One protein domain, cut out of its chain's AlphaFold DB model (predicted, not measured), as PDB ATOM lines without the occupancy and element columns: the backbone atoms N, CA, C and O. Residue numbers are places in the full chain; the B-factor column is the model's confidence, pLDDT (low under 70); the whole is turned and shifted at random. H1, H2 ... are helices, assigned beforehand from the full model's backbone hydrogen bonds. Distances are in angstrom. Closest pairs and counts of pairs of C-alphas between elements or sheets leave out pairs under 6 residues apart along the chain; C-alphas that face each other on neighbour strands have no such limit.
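Overview. This is residues 2 to 57 of the 215 residues of an uncharacterized protein of Agaricus bisporus var. burnettii (strain JB137-S8 / ATCC MYA-4627 / FGSC 10392) (UniProt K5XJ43). One long straight helix, H1, makes the length of an open hook; past its last residue the chain turns aside into the short helix H2 and then bends back into the still shorter H3. No helix packs on another. The printed part has 56 residues with three named helices, H1, H2, H3 in chain order, and no named strand; its class is all helix. It is extended, with a radius of gyration of the C-alphas of 19.5 A and spans of 58 by 29 by 13 A.

Along the chain. H1, residues 4 to 31, is 40.6 A long, from C-alpha 4 at (103.984, 158.493, 256.828) to C-alpha 31 at (132.046, 187.790, 255.851). H2 is residues 36 to 44, 12.1 A. H3 is residues 51 to 56 and ends with C-alpha 56 at (107.161, 200.253, 264.560).

Arrangement. H1 is apart from H2 and from H3, and H2 is apart from H3. Every O i to N i+4 pair is within hydrogen-bond range in H1, H2 and H3.

Size, cuts and confidence. The C-alphas farthest apart, of Ser 3 and Met 44, are 58.4 A apart. The printed part has no cut. The link from H1 to H2 is tight and that from H2 to H3 short. No printed residue is under pLDDT 70.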
ATOM      1  N   LEU A   2     102.299 159.695 249.751       91.50
ATOM      2  CA  LEU A   2     103.502 159.224 250.453       91.50
ATOM      3  C   LEU A   2     103.085 158.442 251.706       91.50
ATOM      4  O   LEU A   2     102.102 158.809 252.343       91.50
ATOM      5  N   SER A   3     103.829 157.393 252.064       96.62
ATOM      6  CA  SER A   3     103.701 156.782 253.391       96.62
ATOM      7  C   SER A   3     104.097 157.794 254.469       96.62
ATOM      8  O   SER A   3     104.903 158.689 254.202       96.62
ATOM      9  N   ASP A   4     103.617 157.621 255.700       92.12
ATOM     10  CA  ASP A   4     103.984 158.493 256.828       92.12
ATOM     11  C   ASP A   4     105.508 158.587 257.014       92.12
ATOM     12  O   ASP A   4     106.061 159.665 257.235       92.12
ATOM     13  N   SER A   5     106.215 157.469 256.818       91.81
ATOM     14  CA  SER A   5     107.681 157.417 256.829       91.81
ATOM     15  C   SER A   5     108.318 158.206 255.679       91.81
ATOM     16  O   SER A   5     109.327 158.889 255.872       91.81
ATOM     17  N   GLY A   6     107.723 158.154 254.485       92.75
ATOM     18  CA  GLY A   6     108.153 158.928 253.324       92.75
ATOM     19  C   GLY A   6     107.946 160.425 253.535       92.75
ATOM     20  O   GLY A   6     108.854 161.215 253.279       92.75
ATOM     21  N   PHE A   7     106.791 160.816 254.077       94.31
ATOM     22  CA  PHE A   7     106.491 162.202 254.423       94.31
ATOM     23  C   PHE A   7     107.450 162.742 255.492       94.31
ATOM     24  O   PHE A   7     108.047 163.804 255.303       94.31
ATOM     25  N   ALA A   8     107.687 161.984 256.569       90.06
ATOM     26  CA  ALA A   8     108.626 162.363 257.625       90.06
ATOM     27  C   ALA A   8     110.046 162.593 257.083       90.06
ATOM     28  O   ALA A   8     110.698 163.580 257.434       90.06
ATOM     29  N   ARG A   9     110.511 161.730 256.170       92.31
ATOM     30  CA  ARG A   9     111.820 161.877 255.523       92.31
ATOM     31  C   ARG A   9     111.908 163.155 254.685       92.31
ATOM     32  O   ARG A   9     112.933 163.837 254.729       92.31
ATOM     33  N   VAL A  10     110.851 163.504 253.948       95.50
ATOM     34  CA  VAL A  10     110.804 164.745 253.157       95.50
ATOM     35  C   VAL A  10     110.874 165.969 254.069       95.50
ATOM     36  O   VAL A  10     111.724 166.832 253.857       95.50
ATOM     37  N   VAL A  11     110.056 166.016 255.124       94.69
ATOM     38  CA  VAL A  11     110.056 167.126 256.093       94.69
ATOM     39  C   VAL A  11     111.423 167.282 256.759       94.69
ATOM     40  O   VAL A  11     111.936 168.395 256.865       94.69
ATOM     41  N   TYR A  12     112.046 166.178 257.171       92.25
ATOM     42  CA  TYR A  12     113.386 166.190 257.755       92.25
ATOM     43  C   TYR A  12     114.439 166.745 256.784       92.25
ATOM     44  O   TYR A  12     115.222 167.623 257.145       92.25
ATOM     45  N   THR A  13     114.412 166.293 255.528       93.00
ATOM     46  CA  THR A  13     115.339 166.764 254.488       93.00
ATOM     47  C   THR A  13     115.176 168.263 254.228       93.00
ATOM     48  O   THR A  13     116.172 168.978 254.131       93.00
ATOM     49  N   LEU A  14     113.932 168.750 254.172       93.69
ATOM     50  CA  LEU A  14     113.639 170.175 254.005       93.69
ATOM     51  C   LEU A  14     114.171 171.003 255.179       93.69
ATOM     52  O   LEU A  14     114.842 172.004 254.957       93.69
ATOM     53  N   ARG A  15     113.972 170.550 256.423       91.06
ATOM     54  CA  ARG A  15     114.496 171.247 257.611       91.06
ATOM     55  C   ARG A  15     116.023 171.341 257.611       91.06
ATOM     56  O   ARG A  15     116.566 172.389 257.949       91.06
ATOM     57  N   ILE A  16     116.720 170.275 257.207       92.50
ATOM     58  CA  ILE A  16     118.186 170.302 257.072       92.50
ATOM     59  C   ILE A  16     118.612 171.288 255.983       92.50
ATOM     60  O   ILE A  16     119.566 172.043 256.180       92.50
ATOM     61  N   ALA A  17     117.934 171.277 254.834       89.88
ATOM     62  CA  ALA A  17     118.236 172.189 253.737       89.88
ATOM     63  C   ALA A  17     118.051 173.654 254.165       89.88
ATOM     64  O   ALA A  17     118.961 174.460 253.966       89.88
ATOM     65  N   ASP A  18     116.945 173.971 254.840       90.81
ATOM     66  CA  ASP A  18     116.662 175.310 255.362       90.81
ATOM     67  C   ASP A  18     117.715 175.759 256.381       90.81
ATOM     68  O   ASP A  18     118.251 176.866 256.274       90.81
ATOM     69  N   ALA A  19     118.081 174.888 257.329       88.25
ATOM     70  CA  ALA A  19     119.119 175.181 258.316       88.25
ATOM     71  C   ALA A  19     120.479 175.470 257.654       88.25
ATOM     72  O   ALA A  19     121.171 176.424 258.022       88.25
ATOM     73  N   ARG A  20     120.848 174.695 256.624       90.88
ATOM     74  CA  ARG A  20     122.076 174.917 255.845       90.88
ATOM     75  C   ARG A  20     122.031 176.228 255.069       90.88
ATOM     76  O   ARG A  20     122.982 177.004 255.143       90.88
ATOM     77  N   CYS A  21     120.936 176.506 254.362       92.62
ATOM     78  CA  CYS A  21     120.757 177.763 253.636       92.62
ATOM     79  C   CYS A  21     120.842 178.971 254.575       92.62
ATOM     80  O   CYS A  21     121.495 179.962 254.241       92.62
ATOM     81  N   PHE A  22     120.241 178.878 255.762       88.06
ATOM     82  CA  PHE A  22     120.323 179.921 256.777       88.06
ATOM     83  C   PHE A  22     121.762 180.146 257.258       88.06
ATOM     84  O   PHE A  22     122.217 181.289 257.295       88.06
ATOM     85  N   SER A  23     122.496 179.071 257.567       88.81
ATOM     86  CA  SER A  23     123.900 179.147 257.992       88.81
ATOM     87  C   SER A  23     124.794 179.783 256.920       88.81
ATOM     88  O   SER A  23     125.499 180.755 257.195       88.81
ATOM     89  N   VAL A  24     124.685 179.351 255.658       90.56
ATOM     90  CA  VAL A  24     125.450 179.935 254.540       90.56
ATOM     91  C   VAL A  24     125.109 181.413 254.339       90.56
ATOM     92  O   VAL A  24     126.003 182.248 254.182       90.56
ATOM     93  N   ALA A  25     123.825 181.778 254.381       84.19
ATOM     94  CA  ALA A  25     123.396 183.170 254.262       84.19
ATOM     95  C   ALA A  25     123.904 184.036 255.428       84.19
ATOM     96  O   ALA A  25     124.259 185.200 255.236       84.19
ATOM     97  N   ARG A  26     123.960 183.483 256.643       85.94
ATOM     98  CA  ARG A  26     124.525 184.163 257.809       85.94
ATOM     99  C   ARG A  26     126.028 184.370 257.641       85.94
ATOM    100  O   ARG A  26     126.482 185.506 257.743       85.94
ATOM    101  N   ASN A  27     126.772 183.317 257.316       87.31
ATOM    102  CA  ASN A  27     128.227 183.372 257.170       87.31
ATOM    103  C   ASN A  27     128.645 184.315 256.042       87.31
ATOM    104  O   ASN A  27     129.550 185.124 256.218       87.31
ATOM    105  N   THR A  28     127.929 184.300 254.916       83.75
ATOM    106  CA  THR A  28     128.156 185.267 253.835       83.75
ATOM    107  C   THR A  28     127.904 186.701 254.296       83.75
ATOM    108  O   THR A  28     128.756 187.552 254.072       83.75
ATOM    109  N   ARG A  29     126.803 187.001 254.997       81.50
ATOM    110  CA  ARG A  29     126.555 188.358 255.526       81.50
ATOM    111  C   ARG A  29     127.618 188.816 256.524       81.50
ATOM    112  O   ARG A  29     127.981 189.986 256.500       81.50
ATOM    113  N   VAL A  30     128.100 187.918 257.382       77.12
ATOM    114  CA  VAL A  30     129.160 188.223 258.356       77.12
ATOM    115  C   VAL A  30     130.498 188.463 257.647       77.12
ATOM    116  O   VAL A  30     131.199 189.421 257.970       77.12
ATOM    117  N   ALA A  31     130.826 187.647 256.642       81.25
ATOM    118  CA  ALA A  31     132.046 187.790 255.851       81.25
ATOM    119  C   ALA A  31     132.034 189.049 254.966       81.25
ATOM    120  O   ALA A  31     133.068 189.695 254.776       81.25
ATOM    121  N   TYR A  32     130.867 189.438 254.443       81.50
ATOM    122  CA  TYR A  32     130.702 190.664 253.668       81.50
ATOM    123  C   TYR A  32     130.744 191.895 254.581       81.50
ATOM    124  O   TYR A  32     129.726 192.474 254.958       81.50
ATOM    125  N   LYS A  33     131.958 192.367 254.874       77.38
ATOM    126  CA  LYS A  33     132.156 193.709 255.425       77.38
ATOM    127  C   LYS A  33     131.669 194.730 254.383       77.38
ATOM    128  O   LYS A  33     132.182 194.730 253.260       77.38
ATOM    129  N   PRO A  34     130.707 195.617 254.707       75.06
ATOM    130  CA  PRO A  34     130.271 196.638 253.767       75.06
ATOM    131  C   PRO A  34     131.475 197.482 253.353       75.06
ATOM    132  O   PRO A  34     132.207 198.000 254.204       75.06
ATOM    133  N   THR A  35     131.693 197.587 252.041       83.19
ATOM    134  CA  THR A  35     132.844 198.299 251.485       83.19
ATOM    135  C   THR A  35     132.827 199.758 251.933       83.19
ATOM    136  O   THR A  35     131.768 200.343 252.177       83.19
ATOM    137  N   HIS A  36     134.006 200.378 252.012       79.75
ATOM    138  CA  HIS A  36     134.131 201.791 252.373       79.75
ATOM    139  C   HIS A  36     133.221 202.690 251.511       79.75
ATOM    140  O   HIS A  36     132.583 203.607 252.022       79.75
ATOM    141  N   HIS A  37     133.065 202.371 250.220       74.81
ATOM    142  CA  HIS A  37     132.154 203.080 249.319       74.81
ATOM    143  C   HIS A  37     130.675 202.889 249.666       74.81
ATOM    144  O   HIS A  37     129.919 203.858 249.597       74.81
ATOM    145  N   ALA A  38     130.256 201.684 250.062       73.50
ATOM    146  CA  ALA A  38     128.886 201.438 250.506       73.50
ATOM    147  C   ALA A  38     128.574 202.228 251.785       73.50
ATOM    148  O   ALA A  38     127.560 202.923 251.839       73.50
ATOM    149  N   LYS A  39     129.496 202.216 252.761       77.75
ATOM    150  CA  LYS A  39     129.382 203.018 253.990       77.75
ATOM    151  C   LYS A  39     129.317 204.515 253.679       77.75
ATOM    152  O   LYS A  39     128.359 205.180 254.067       77.75
ATOM    153  N   LYS A  40     130.268 205.038 252.898       81.81
ATOM    154  CA  LYS A  40     130.310 206.455 252.498       81.81
ATOM    155  C   LYS A  40     129.041 206.877 251.757       81.81
ATOM    156  O   LYS A  40     128.499 207.936 252.041       81.81
ATOM    157  N   ARG A  41     128.535 206.044 250.843       77.81
ATOM    158  CA  ARG A  41     127.297 206.323 250.106       77.81
ATOM    159  C   ARG A  41     126.070 206.299 251.014       77.81
ATOM    160  O   ARG A  41     125.228 207.174 250.866       77.81
ATOM    161  N   SER A  42     125.975 205.352 251.952       81.75
ATOM    162  CA  SER A  42     124.882 205.335 252.935       81.75
ATOM    163  C   SER A  42     124.875 206.604 253.789       81.75
ATOM    164  O   SER A  42     123.831 207.230 253.930       81.75
ATOM    165  N   LEU A  43     126.053 207.060 254.228       84.62
ATOM    166  CA  LEU A  43     126.209 208.294 254.994       84.62
ATOM    167  C   LEU A  43     125.837 209.527 254.159       84.62
ATOM    168  O   LEU A  43     125.046 210.348 254.607       84.62
ATOM    169  N   MET A  44     126.336 209.633 252.921       86.00
ATOM    170  CA  MET A  44     125.999 210.742 252.013       86.00
ATOM    171  C   MET A  44     124.504 210.820 251.687       86.00
ATOM    172  O   MET A  44     123.987 211.907 251.458       86.00
ATOM    173  N   LEU A  45     123.819 209.678 251.640       87.25
ATOM    174  CA  LEU A  45     122.378 209.609 251.409       87.25
ATOM    175  C   LEU A  45     121.559 209.773 252.701       87.25
ATOM    176  O   LEU A  45     120.335 209.703 252.635       87.25
ATOM    177  N   GLY A  46     122.202 209.947 253.862       86.25
ATOM    178  CA  GLY A  46     121.521 209.994 255.159       86.25
ATOM    179  C   GLY A  46     120.784 208.695 255.501       86.25
ATOM    180  O   GLY A  46     119.842 208.704 256.289       86.25
ATOM    181  N   LEU A  47     121.181 207.574 254.891       79.38
ATOM    182  CA  LEU A  47     120.578 206.264 255.106       79.38
ATOM    183  C   LEU A  47     121.105 205.679 256.418       79.38
ATOM    184  O   LEU A  47     122.010 204.847 256.425       79.38
ATOM    185  N   SER A  48     120.531 206.115 257.535       78.56
ATOM    186  CA  SER A  48     120.612 205.385 258.799       78.56
ATOM    187  C   SER A  48     119.442 204.407 258.872       78.56
ATOM    188  O   SER A  48     118.284 204.825 258.802       78.56
ATOM    189  N   VAL A  49     119.721 203.111 259.019       71.44
ATOM    190  CA  VAL A  49     118.669 202.140 259.346       71.44
ATOM    191  C   VAL A  49     118.309 202.342 260.811       71.44
ATOM    192  O   VAL A  49     119.042 201.922 261.700       71.44
ATOM    193  N   ASP A  50     117.201 203.027 261.054       79.44
ATOM    194  CA  ASP A  50     116.632 203.182 262.386       79.44
ATOM    195  C   ASP A  50     115.790 201.936 262.692       79.44
ATOM    196  O   ASP A  50     114.673 201.778 262.188       79.44
ATOM    197  N   THR A  51     116.367 201.002 263.450       72.31
ATOM    198  CA  THR A  51     115.735 199.717 263.790       72.31
ATOM    199  C   THR A  51     114.467 199.901 264.617       72.31
ATOM    200  O   THR A  51     113.515 199.133 264.467       72.31
ATOM    201  N   ASP A  52     114.409 200.951 265.432       78.25
ATOM    202  CA  ASP A  52     113.263 201.231 266.294       78.25
ATOM    203  C   ASP A  52     112.098 201.792 265.483       78.25
ATOM    204  O   ASP A  52     110.936 201.475 265.741       78.25
ATOM    205  N   LYS A  53     112.391 202.583 264.445       78.56
ATOM    206  CA  LYS A  53     111.374 202.978 263.462       78.56
ATOM    207  C   LYS A  53     110.961 201.811 262.574       78.56
ATOM    208  O   LYS A  53     109.777 201.672 262.289       78.56
ATOM    209  N   ALA A  54     111.902 200.958 262.166       74.38
ATOM    210  CA  ALA A  54     111.613 199.804 261.316       74.38
ATOM    211  C   ALA A  54     110.679 198.787 261.989       74.38
ATOM    212  O   ALA A  54     109.792 198.247 261.336       74.38
ATOM    213  N   THR A  55     110.838 198.560 263.295       76.94
ATOM    214  CA  THR A  55     109.979 197.652 264.074       76.94
ATOM    215  C   THR A  55     108.587 198.221 264.349       76.94
ATOM    216  O   THR A  55     107.639 197.457 264.510       76.94
ATOM    217  N   LYS A  56     108.442 199.551 264.366       89.38
ATOM    218  CA  LYS A  56     107.161 200.253 264.560       89.38
ATOM    219  C   LYS A  56     106.431 200.568 263.252       89.38
ATOM    220  O   LYS A  56     105.308 201.071 263.296       89.38
ATOM    221  N   LEU A  57     107.051 200.320 262.095       81.44
ATOM    222  CA  LEU A  57     106.418 200.568 260.804       81.44
ATOM    223  C   LEU A  57     105.225 199.619 260.605       81.44
ATOM    224  O   LEU A  57     105.340 198.422 260.876       81.44
TER     225      LEU A  57